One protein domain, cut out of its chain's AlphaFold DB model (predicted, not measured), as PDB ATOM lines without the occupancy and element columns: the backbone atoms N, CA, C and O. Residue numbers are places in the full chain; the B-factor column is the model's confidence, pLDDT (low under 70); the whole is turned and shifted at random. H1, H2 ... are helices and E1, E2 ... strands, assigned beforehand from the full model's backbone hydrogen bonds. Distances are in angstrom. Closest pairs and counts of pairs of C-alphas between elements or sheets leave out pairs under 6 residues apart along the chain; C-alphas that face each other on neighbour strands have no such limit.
ATOM      1  N   LYS A   2     217.863 154.690 191.774       88.00
ATOM      2  CA  LYS A   2     217.889 153.408 191.014       88.00
ATOM      3  C   LYS A   2     216.509 152.743 190.914       88.00
ATOM      4  O   LYS A   2     216.131 152.288 189.839       88.00
ATOM      5  N   GLU A   3     215.763 152.737 192.015       90.69
ATOM      6  CA  GLU A   3     214.398 152.202 192.075       90.69
ATOM      7  C   GLU A   3     213.434 153.007 191.202       90.69
ATOM      8  O   GLU A   3     212.798 152.426 190.330       90.69
ATOM      9  N   LEU A   4     213.430 154.340 191.336       90.88
ATOM     10  CA  LEU A   4     212.623 155.250 190.511       90.88
ATOM     11  C   LEU A   4     212.898 155.083 189.005       90.88
ATOM     12  O   LEU A   4     211.979 155.012 188.192       90.88
ATOM     13  N   LYS A   5     214.176 154.953 188.614       94.38
ATOM     14  CA  LYS A   5     214.561 154.668 187.224       94.38
ATOM     15  C   LYS A   5     213.953 153.349 186.730       94.38
ATOM     16  O   LYS A   5     213.496 153.282 185.589       94.38
ATOM     17  N   LYS A   6     213.985 152.301 187.563       93.50
ATOM     18  CA  LYS A   6     213.483 150.962 187.223       93.50
ATOM     19  C   LYS A   6     211.954 150.940 187.146       93.50
ATOM     20  O   LYS A   6     211.432 150.417 186.164       93.50
ATOM     21  N   SER A   7     211.259 151.519 188.127       93.00
ATOM     22  CA  SER A   7     209.790 151.529 188.196       93.00
ATOM     23  C   SER A   7     209.166 152.278 187.018       93.00
ATOM     24  O   SER A   7     208.232 151.779 186.398       93.00
ATOM     25  N   LEU A   8     209.748 153.416 186.633       93.44
ATOM     26  CA  LEU A   8     209.266 154.258 185.533       93.44
ATOM     27  C   LEU A   8     209.893 153.915 184.167       93.44
ATOM     28  O   LEU A   8     209.663 154.615 183.184       93.44
ATOM     29  N   LYS A   9     210.709 152.851 184.085       94.31
ATOM     30  CA  LYS A   9     211.404 152.401 182.857       94.31
ATOM     31  C   LYS A   9     212.212 153.516 182.159       94.31
ATOM     32  O   LYS A   9     212.329 153.542 180.929       94.31
ATOM     33  N   LEU A  10     212.800 154.423 182.941       95.75
ATOM     34  CA  LEU A  10     213.514 155.606 182.458       95.75
ATOM     35  C   LEU A  10     214.906 155.265 181.912       95.75
ATOM     36  O   LEU A  10     215.572 154.321 182.351       95.75
ATOM     37  N   LYS A  11     215.399 156.094 180.989       96.56
ATOM     38  CA  LYS A  11     216.792 156.043 180.528       96.56
ATOM     39  C   LYS A  11     217.739 156.496 181.636       96.56
ATOM     40  O   LYS A  11     218.763 155.849 181.883       96.56
ATOM     41  N   ARG A  12     217.397 157.594 182.311       96.00
ATOM     42  CA  ARG A  12     218.245 158.245 183.314       96.00
ATOM     43  C   ARG A  12     217.401 159.018 184.329       96.00
ATOM     44  O   ARG A  12     216.310 159.473 184.000       96.00
ATOM     45  N   VAL A  13     217.930 159.136 185.543       97.06
ATOM     46  CA  VAL A  13     217.464 160.049 186.593       97.06
ATOM     47  C   VAL A  13     218.693 160.836 187.044       97.06
ATOM     48  O   VAL A  13     219.724 160.213 187.302       97.06
ATOM     49  N   GLU A  14     218.609 162.164 187.077       96.56
ATOM     50  CA  GLU A  14     219.699 163.062 187.495       96.56
ATOM     51  C   GLU A  14     219.199 164.025 188.564       96.56
ATOM     52  O   GLU A  14     218.061 164.470 188.481       96.56
ATOM     53  N   ILE A  15     220.043 164.384 189.528       97.12
ATOM     54  CA  ILE A  15     219.754 165.506 190.424       97.12
ATOM     55  C   ILE A  15     220.198 166.786 189.718       97.12
ATOM     56  O   ILE A  15     221.304 166.845 189.175       97.12
ATOM     57  N   ARG A  16     219.330 167.791 189.708       96.38
ATOM     58  CA  ARG A  16     219.595 169.134 189.188       96.38
ATOM     59  C   ARG A  16     219.148 170.176 190.198       96.38
ATOM     60  O   ARG A  16     218.492 169.839 191.178       96.38
ATOM     61  N   GLN A  17     219.535 171.417 189.949       95.25
ATOM     62  CA  GLN A  17     219.200 172.563 190.775       95.25
ATOM     63  C   GLN A  17     218.579 173.640 189.883       95.25
ATOM     64  O   GLN A  17     219.088 173.886 188.788       95.25
ATOM     65  N   ASP A  18     217.466 174.220 190.322       93.12
ATOM     66  CA  ASP A  18     216.888 175.418 189.713       93.12
ATOM     67  C   ASP A  18     217.701 176.672 190.108       93.12
ATOM     68  O   ASP A  18     218.486 176.617 191.061       93.12
ATOM     69  N   PRO A  19     217.537 177.813 189.409       89.94
ATOM     70  CA  PRO A  19     218.273 179.046 189.714       89.94
ATOM     71  C   PRO A  19     218.088 179.571 191.145       89.94
ATOM     72  O   PRO A  19     218.977 180.229 191.675       89.94
ATOM     73  N   ASP A  20     216.958 179.258 191.780       89.69
ATOM     74  CA  ASP A  20     216.647 179.625 193.168       89.69
ATOM     75  C   ASP A  20     217.307 178.706 194.216       89.69
ATOM     76  O   ASP A  20     217.102 178.868 195.417       89.69
ATOM     77  N   GLY A  21     218.094 177.723 193.771       92.88
ATOM     78  CA  GLY A  21     218.773 176.763 194.630       92.88
ATOM     79  C   GLY A  21     217.978 175.487 194.921       92.88
ATOM     80  O   GLY A  21     218.522 174.582 195.562       92.88
ATOM     81  N   THR A  22     216.741 175.356 194.433       93.88
ATOM     82  CA  THR A  22     215.890 174.181 194.672       93.88
ATOM     83  C   THR A  22     216.415 172.955 193.929       93.88
ATOM     84  O   THR A  22     216.505 172.944 192.701       93.88
ATOM     85  N   TYR A  23     216.720 171.879 194.658       96.31
ATOM     86  CA  TYR A  23     217.103 170.603 194.050       96.31
ATOM     87  C   TYR A  23     215.883 169.791 193.597       96.31
ATOM     88  O   TYR A  23     214.863 169.736 194.281       96.31
ATOM     89  N   TYR A  24     216.010 169.106 192.462       96.75
ATOM     90  CA  TYR A  24     214.986 168.206 191.930       96.75
ATOM     91  C   TYR A  24     215.598 167.017 191.187       96.75
ATOM     92  O   TYR A  24     216.755 167.047 190.757       96.75
ATOM     93  N   MET A  25     214.801 165.963 190.986       97.75
ATOM     94  CA  MET A  25     215.169 164.839 190.129       97.75
ATOM     95  C   MET A  25     214.640 165.053 188.706       97.75
ATOM     96  O   MET A  25     213.437 164.963 188.451       97.75
ATOM     97  N   LEU A  26     215.542 165.281 187.750       97.44
ATOM     98  CA  LEU A  26     215.240 165.233 186.322       97.44
ATOM     99  C   LEU A  26     215.044 163.777 185.891       97.44
ATOM    100  O   LEU A  26     215.967 162.957 185.954       97.44
ATOM    101  N   LEU A  27     213.855 163.468 185.387       98.12
ATOM    102  CA  LEU A  27     213.508 162.175 184.806       98.12
ATOM    103  C   LEU A  27     213.722 162.240 183.294       98.12
ATOM    104  O   LEU A  27     213.246 163.167 182.652       98.12
ATOM    105  N   MET A  28     214.402 161.258 182.702       97.44
ATOM    106  CA  MET A  28     214.617 161.212 181.251       97.44
ATOM    107  C   MET A  28     214.189 159.866 180.677       97.44
ATOM    108  O   MET A  28     214.720 158.813 181.052       97.44
ATOM    109  N   SER A  29     213.248 159.891 179.737       96.75
ATOM    110  CA  SER A  29     212.755 158.704 179.043       96.75
ATOM    111  C   SER A  29     213.750 158.191 177.994       96.75
ATOM    112  O   SER A  29     214.752 158.832 177.659       96.75
ATOM    113  N   LYS A  30     213.484 156.999 177.447       93.62
ATOM    114  CA  LYS A  30     214.285 156.430 176.347       93.62
ATOM    115  C   LYS A  30     214.227 157.287 175.081       93.62
ATOM    116  O   LYS A  30     215.238 157.391 174.391       93.62
ATOM    117  N   SER A  31     213.102 157.962 174.857       93.69
ATOM    118  CA  SER A  31     212.873 158.887 173.742       93.69
ATOM    119  C   SER A  31     213.413 160.298 173.996       93.69
ATOM    120  O   SER A  31     213.128 161.197 173.219       93.69
ATOM    121  N   LYS A  32     214.206 160.500 175.064       93.31
ATOM    122  CA  LYS A  32     214.771 161.798 175.488       93.31
ATOM    123  C   LYS A  32     213.743 162.840 175.951       93.31
ATOM    124  O   LYS A  32     214.115 163.991 176.138       93.31
ATOM    125  N   LEU A  33     212.500 162.434 176.197       96.81
ATOM    126  CA  LEU A  33     211.500 163.280 176.853       96.81
ATOM    127  C   LEU A  33     211.816 163.398 178.346       96.81
ATOM    128  O   LEU A  33     212.371 162.469 178.946       96.81
ATOM    129  N   VAL A  34     211.470 164.536 178.930       97.31
ATOM    130  CA  VAL A  34     211.787 164.918 180.299       97.31
ATOM    131  C   VAL A  34     210.554 164.919 181.188       97.31
ATOM    132  O   VAL A  34     209.428 165.126 180.739       97.31
ATOM    133  N   GLY A  35     210.796 164.633 182.462       97.75
ATOM    134  CA  GLY A  35     209.846 164.698 183.562       97.75
ATOM    135  C   GLY A  35     210.552 165.218 184.805       97.75
ATOM    136  O   GLY A  35     211.779 165.359 184.823       97.75
ATOM    137  N   ARG A  36     209.793 165.466 185.863       97.69
ATOM    138  CA  ARG A  36     210.299 166.027 187.111       97.69
ATOM    139  C   ARG A  36     209.726 165.270 188.300       97.69
ATOM    140  O   ARG A  36     208.532 164.982 188.339       97.69
ATOM    141  N   ALA A  37     210.582 164.959 189.260       97.44
ATOM    142  CA  ALA A  37     210.201 164.467 190.574       97.44
ATOM    143  C   ALA A  37     210.866 165.321 191.656       97.44
ATOM    144  O   ALA A  37     211.903 165.949 191.408       97.44
ATOM    145  N   ASP A  38     210.270 165.343 192.842       95.38
ATOM    146  CA  ASP A  38     210.914 165.921 194.019       95.38
ATOM    147  C   ASP A  38     212.099 165.060 194.501       95.38
ATOM    148  O   ASP A  38     212.443 164.022 193.920       95.38
ATOM    149  N   MET A  39     212.755 165.512 195.570       95.56
ATOM    150  CA  MET A  39     213.900 164.814 196.158       95.56
ATOM    151  C   MET A  39     213.517 163.537 196.924       95.56
ATOM    152  O   MET A  39     214.391 162.707 197.180       95.56
ATOM    153  N   GLU A  40     212.231 163.329 197.213       94.56
ATOM    154  CA  GLU A  40     211.689 162.084 197.774       94.56
ATOM    155  C   GLU A  40     211.387 161.049 196.674       94.56
ATOM    156  O   GLU A  40     211.239 159.856 196.938       94.56
ATOM    157  N   GLY A  41     211.381 161.479 195.409       93.19
ATOM    158  CA  GLY A  41     211.121 160.643 194.244       93.19
ATOM    159  C   GLY A  41     209.646 160.573 193.849       93.19
ATOM    160  O   GLY A  41     209.302 159.762 192.983       93.19
ATOM    161  N   LYS A  42     208.779 161.415 194.423       95.62
ATOM    162  CA  LYS A  42     207.396 161.581 193.968       95.62
ATOM    163  C   LYS A  42     207.411 162.306 192.627       95.62
ATOM    164  O   LYS A  42     207.971 163.391 192.481       95.62
ATOM    165  N   VAL A  43     206.795 161.687 191.623       97.25
ATOM    166  CA  VAL A  43     206.681 162.276 190.286       97.25
ATOM    167  C   VAL A  43     205.724 163.463 190.344       97.25
ATOM    168  O   VAL A  43     204.562 163.291 190.696       97.25
ATOM    169  N   ILE A  44     206.227 164.638 189.968       97.88
ATOM    170  CA  ILE A  44     205.453 165.874 189.817       97.88
ATOM    171  C   ILE A  44     204.927 165.953 188.380       97.88
ATOM    172  O   ILE A  44     203.732 166.076 188.148       97.88
ATOM    173  N   LEU A  45     205.818 165.787 187.397       97.94
ATOM    174  CA  LEU A  45     205.475 165.748 185.976       97.94
ATOM    175  C   LEU A  45     206.092 164.501 185.319       97.94
ATOM    176  O   LEU A  45     207.294 164.255 185.477       97.94
ATOM    177  N   PRO A  46     205.318 163.693 184.572       96.94
ATOM    178  CA  PRO A  46     205.827 162.478 183.940       96.94
ATOM    179  C   PRO A  46     206.844 162.769 182.826       96.94
ATOM    180  O   PRO A  46     206.862 163.850 182.244       96.94
ATOM    181  N   ALA A  47     207.685 161.779 182.498       97.00
ATOM    182  CA  ALA A  47     208.757 161.903 181.502       97.00
ATOM    183  C   ALA A  47     208.271 161.824 180.041       97.00
ATOM    184  O   ALA A  47     208.709 160.956 179.277       97.00
ATOM    185  N   VAL A  48     207.346 162.709 179.676       96.00
ATOM    186  CA  VAL A  48     206.648 162.742 178.378       96.00
ATOM    187  C   VAL A  48     206.730 164.102 177.678       96.00
ATOM    188  O   VAL A  48     206.216 164.236 176.575       96.00
ATOM    189  N   TYR A  49     207.401 165.087 178.277       97.31
ATOM    190  CA  TYR A  49     207.497 166.448 177.744       97.31
ATOM    191  C   TYR A  49     208.849 166.708 177.080       97.31
ATOM    192  O   TYR A  49     209.819 165.991 177.313       97.31
ATOM    193  N   TYR A  50     208.938 167.736 176.244       96.31
ATOM    194  CA  TYR A  50     210.196 168.145 175.615       96.31
ATOM    195  C   TYR A  50     211.034 169.015 176.550       96.31
ATOM    196  O   TYR A  50     212.251 168.840 176.625       96.31
ATOM    197  N   SER A  51     210.389 169.904 177.304       95.75
ATOM    198  CA  SER A  51     211.029 170.695 178.352       95.75
ATOM    199  C   SER A  51     210.067 170.970 179.507       95.75
ATOM    200  O   SER A  51     208.846 170.990 179.339       95.75
ATOM    201  N   ILE A  52     210.648 171.147 180.692       97.00
ATOM    202  CA  ILE A  52     209.981 171.612 181.908       97.00
ATOM    203  C   ILE A  52     210.932 172.626 182.530       97.00
ATOM    204  O   ILE A  52     212.080 172.280 182.819       97.00
ATOM    205  N   VAL A  53     210.463 173.852 182.724       94.38
ATOM    206  CA  VAL A  53     211.236 174.939 183.331       94.38
ATOM    207  C   VAL A  53     210.435 175.489 184.500       94.38
ATOM    208  O   VAL A  53     209.237 175.714 184.359       94.38
ATOM    209  N   LYS A  54     211.080 175.649 185.660       95.19
ATOM    210  CA  LYS A  54     210.489 176.386 186.779       95.19
ATOM    211  C   LYS A  54     210.590 177.873 186.458       95.19
ATOM    212  O   LYS A  54     211.678 178.336 186.122       95.19
ATOM    213  N   ASP A  55     209.477 178.575 186.562       92.44
ATOM    214  CA  ASP A  55     209.402 180.017 186.370       92.44
ATOM    215  C   ASP A  55     208.561 180.643 187.483       92.44
ATOM    216  O   ASP A  55     207.882 179.931 188.233       92.44
ATOM    217  N   ARG A  56     208.620 181.966 187.601       89.00
ATOM    218  CA  ARG A  56     207.877 182.719 188.603       89.00
ATOM    219  C   ARG A  56     206.974 183.729 187.916       89.00
ATOM    220  O   ARG A  56     207.450 184.578 187.168       89.00
ATOM    221  N   LEU A  57     205.677 183.620 188.178       84.00
ATOM    222  CA  LEU A  57     204.695 184.589 187.712       84.00
ATOM    223  C   LEU A  57     204.899 185.936 188.417       84.00
ATOM    224  O   LEU A  57     205.549 186.023 189.462       84.00
ATOM    225  N   SER A  58     204.351 186.991 187.829       74.50
ATOM    226  CA  SER A  58     204.485 188.374 188.291       74.50
ATOM    227  C   SER A  58     203.872 188.620 189.679       74.50
ATOM    228  O   SER A  58     204.417 189.403 190.452       74.50
ATOM    229  N   ASP A  59     202.854 187.848 190.067       75.25
ATOM    230  CA  ASP A  59     202.286 187.810 191.427       75.25
ATOM    231  C   ASP A  59     203.184 187.082 192.455       75.25
ATOM    232  O   ASP A  59     202.868 186.990 193.643       75.25
ATOM    233  N   GLY A  60     204.318 186.539 192.006       82.81
ATOM    234  CA  GLY A  60     205.271 185.801 192.819       82.81
ATOM    235  C   GLY A  60     204.984 184.303 192.946       82.81
ATOM    236  O   GLY A  60     205.739 183.641 193.672       82.81
ATOM    237  N   LYS A  61     203.966 183.758 192.263       87.69
ATOM    238  CA  LYS A  61     203.634 182.323 192.253       87.69
ATOM    239  C   LYS A  61     204.631 181.535 191.402       87.69
ATOM    240  O   LYS A  61     204.818 181.803 190.218       87.69
ATOM    241  N   ASP A  62     205.257 180.526 192.002       92.94
ATOM    242  CA  ASP A  62     206.110 179.585 191.274       92.94
ATOM    243  C   ASP A  62     205.256 178.610 190.450       92.94
ATOM    244  O   ASP A  62     204.289 178.027 190.952       92.94
ATOM    245  N   VAL A  63     205.646 178.391 189.196       95.31
ATOM    246  CA  VAL A  63     204.978 177.480 188.258       95.31
ATOM    247  C   VAL A  63     205.990 176.692 187.427       95.31
ATOM    248  O   VAL A  63     207.185 176.993 187.385       95.31
ATOM    249  N   PHE A  64     205.504 175.679 186.717       96.75
ATOM    250  CA  PHE A  64     206.236 175.013 185.648       96.75
ATOM    251  C   PHE A  64     205.693 175.425 184.285       96.75
ATOM    252  O   PHE A  64     204.529 175.166 183.974       96.75
ATOM    253  N   ILE A  65     206.563 175.962 183.433       96.06
ATOM    254  CA  ILE A  65     206.310 176.084 181.998       96.06
ATOM    255  C   ILE A  65     206.684 174.754 181.341       96.06
ATOM    256  O   ILE A  65     207.826 174.288 181.431       96.06
ATOM    257  N   VAL A  66     205.704 174.112 180.707       97.62
ATOM    258  CA  VAL A  66     205.817 172.756 180.158       97.62
ATOM    259  C   VAL A  66     205.639 172.793 178.646       97.62
ATOM    260  O   VAL A  66     204.589 173.202 178.161       97.62
ATOM    261  N   ASN A  67     206.625 172.310 177.888       96.44
ATOM    262  CA  ASN A  67     206.529 172.189 176.432       96.44
ATOM    263  C   ASN A  67     206.282 170.733 176.017       96.44
ATOM    264  O   ASN A  67     207.068 169.835 176.330       96.44
ATOM    265  N   ASN A  68     205.222 170.502 175.250       94.06
ATOM    266  CA  ASN A  68     204.841 169.199 174.705       94.06
ATOM    267  C   ASN A  68     205.170 169.066 173.199       94.06
ATOM    268  O   ASN A  68     204.521 168.318 172.465       94.06
ATOM    269  N   GLY A  69     206.183 169.794 172.718       89.81
ATOM    270  CA  GLY A  69     206.651 169.797 171.328       89.81
ATOM    271  C   GLY A  69     205.788 170.637 170.382       89.81
ATOM    272  O   GLY A  69     204.606 170.847 170.649       89.81
ATOM    273  N   HIS A  70     206.374 171.076 169.261       84.94
ATOM    274  CA  HIS A  70     205.709 171.878 168.214       84.94
ATOM    275  C   HIS A  70     204.971 173.110 168.767       84.94
ATOM    276  O   HIS A  70     203.793 173.297 168.486       84.94
ATOM    277  N   ASP A  71     205.645 173.886 169.623       85.00
ATOM    278  CA  ASP A  71     205.085 175.082 170.272       85.00
ATOM    279  C   ASP A  71     203.804 174.822 171.079       85.00
ATOM    280  O   ASP A  71     202.966 175.694 171.236       85.00
ATOM    281  N   ARG A  72     203.633 173.614 171.625       93.50
ATOM    282  CA  ARG A  72     202.516 173.294 172.524       93.50
ATOM    283  C   ARG A  72     202.943 173.462 173.969       93.50
ATOM    284  O   ARG A  72     203.374 172.509 174.621       93.50
ATOM    285  N   ASN A  73     202.841 174.683 174.453       96.31
ATOM    286  CA  ASN A  73     203.164 175.063 175.814       96.31
ATOM    287  C   ASN A  73     201.939 174.927 176.723       96.31
ATOM    288  O   ASN A  73     200.795 175.069 176.283       96.31
ATOM    289  N   GLY A  74     202.195 174.650 178.000       97.19
ATOM    290  CA  GLY A  74     201.235 174.672 179.101       97.19
ATOM    291  C   GLY A  74     201.893 175.190 180.378       97.19
ATOM    292  O   GLY A  74     203.115 175.342 180.440       97.19
ATOM    293  N   ILE A  75     201.076 175.432 181.397       97.31
ATOM    294  CA  ILE A  75     201.502 175.903 182.715       97.31
ATOM    295  C   ILE A  75     200.941 174.944 183.752       97.31
ATOM    296  O   ILE A  75     199.737 174.686 183.769       97.31
ATOM    297  N   ALA A  76     201.800 174.413 184.612       97.69
ATOM    298  CA  ALA A  76     201.402 173.602 185.753       97.69
ATOM    299  C   ALA A  76     201.826 174.266 187.061       97.69
ATOM    300  O   ALA A  76     202.847 174.946 187.115       97.69
ATOM    301  N   ASP A  77     201.055 174.053 188.118       96.00
ATOM    302  CA  ASP A  77     201.455 174.437 189.465       96.00
ATOM    303  C   ASP A  77     202.618 173.563 189.977       96.00
ATOM    304  O   ASP A  77     203.015 172.568 189.361       96.00
ATOM    305  N   MET A  78     203.148 173.902 191.154       95.00
ATOM    306  CA  MET A  78     204.260 173.163 191.761       95.00
ATOM    307  C   MET A  78     203.915 171.715 192.156       95.00
ATOM    308  O   MET A  78     204.823 170.920 192.405       95.00
ATOM    309  N   SER A  79     202.629 171.347 192.186       95.31
ATOM    310  CA  SER A  79     202.169 169.967 192.396       95.31
ATOM    311  C   SER A  79     202.133 169.143 191.102       95.31
ATOM    312  O   SER A  79     202.052 167.914 191.167       95.31
ATOM    313  N   GLY A  80     202.243 169.800 189.941       95.88
ATOM    314  CA  GLY A  80     202.151 169.196 188.613       95.88
ATOM    315  C   GLY A  80     200.740 169.216 188.018       95.88
ATOM    316  O   GLY A  80     200.531 168.655 186.940       95.88
ATOM    317  N   LYS A  81     199.768 169.856 188.681       96.56
ATOM    318  CA  LYS A  81     198.421 170.060 188.140       96.56
ATOM    319  C   LYS A  81     198.464 171.198 187.122       96.56
ATOM    320  O   LYS A  81     198.989 172.270 187.403       96.56
ATOM    321  N   PHE A  82     197.902 170.977 185.937       97.06
ATOM    322  CA  PHE A  82     197.851 172.008 184.902       97.06
ATOM    323  C   PHE A  82     196.868 173.127 185.261       97.06
ATOM    324  O   PHE A  82     195.696 172.860 185.513       97.06
ATOM    325  N   ILE A  83     197.374 174.360 185.228       96.75
ATOM    326  CA  ILE A  83     196.618 175.618 185.204       96.75
ATOM    327  C   ILE A  83     196.185 175.881 183.756       96.75
ATOM    328  O   ILE A  83     195.016 176.115 183.476       96.75
ATOM    329  N   VAL A  84     197.127 175.743 182.814       97.19
ATOM    330  CA  VAL A  84     196.893 175.879 181.372       97.19
ATOM    331  C   VAL A  84     197.383 174.609 180.660       97.19
ATOM    332  O   VAL A  84     198.551 174.245 180.819       97.19
ATOM    333  N   PRO A  85     196.551 173.907 179.868       96.44
ATOM    334  CA  PRO A  85     196.954 172.669 179.201       96.44
ATOM    335  C   PRO A  85     198.037 172.901 178.137       96.44
ATOM    336  O   PRO A  85     198.147 173.984 177.566       96.44
ATOM    337  N   THR A  86     198.817 171.860 177.826       95.94
ATOM    338  CA  THR A  86     199.927 171.921 176.857       95.94
ATOM    339  C   THR A  86     199.448 171.925 175.402       95.94
ATOM    340  O   THR A  86     199.599 170.927 174.692       95.94
ATOM    341  N   GLN A  87     198.818 173.010 174.964       94.38
ATOM    342  CA  GLN A  87     198.249 173.135 173.616       94.38
ATOM    343  C   GLN A  87     198.359 174.543 173.014       94.38
ATOM    344  O   GLN A  87     197.865 174.760 171.912       94.38
ATOM    345  N   TYR A  88     198.995 175.484 173.717       95.69
ATOM    346  CA  TYR A  88     199.049 176.896 173.330       95.69
ATOM    347  C   TYR A  88     200.453 177.318 172.916       95.69
ATOM    348  O   TYR A  88     201.432 176.816 173.458       95.69
ATOM    349  N   SER A  89     200.551 178.269 171.990       94.19
ATOM    350  CA  SER A  89     201.837 178.718 171.446       94.19
ATOM    351  C   SER A  89     202.614 179.603 172.409       94.19
ATOM    352  O   SER A  89     203.826 179.453 172.553       94.19
TER     353      SER A  89
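This is residues 2 to 89 of the 553 residues of an uncharacterized protein of Prevotella sp. CAG:487 (UniProt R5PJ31). Two twisted four-stranded sheets, E1 to E4 and E5 to E8, stack as a staggered sandwich, two sheets only partly face to face: E3 and E4 lie over E5 and E6, while E1 with E2 and E7 with E8 extend beyond the overlap at opposite ends. The short helix H1 covers E2 on the face of the first sheet turned away from the second. The 88 printed residues, mostly strand by class, hold one named helix, then eight strands; each sheet is a meander in chain order, each strand the antiparallel neighbour of the one before. The whole is compact, with a radius of gyration of the C-alphas of 12.7 A and spans of 37 by 29 by 19 A.

The first sheet holds E1, residues 12 to 17, 16.2 A long, E2, 23 to 28, 16.1 A, E3, 34 to 37, and E4, 43 to 49. The second holds E5, residues 51 to 56, 16.1 A, E6, 62 to 67, 16.6 A, E7, 73 to 77, and E8, 82 to 88. H1, residues 2 to 7, begins with C-alpha 2 at (217.889, 153.408, 191.014); E8 ends with C-alpha 88 at (199.049, 176.896, 173.330).

Inner strands E2 and E3 form a hairpin, with N 27 and O 35 2.9 A apart, within hydrogen-bond range; so are N 14 and O 26 of E1 and E2, 3.0 A, and N 36 and O 45 of E3 and E4, 2.8 A. In the second sheet N 53 and O 65 are at 3.0 A, N 66 and O 74 at 2.9 A, and N 75 and O 84 at 2.8 A. Between the sheets, the closest C-alphas of E3 and E5 are Val 34 and Ser 51, 6.1 A. H1 is on the first sheet, over E2, at a height of 9.2 A, slantwise at 49 degrees on the local plane; its O i to N i+4 pairs are within range.

The C-alphas farthest apart, of Lys 6 and Asp 59, are 38.7 A apart. The printed part has no cut, its links are tight, and no printed residue is under 70 in pLDDT.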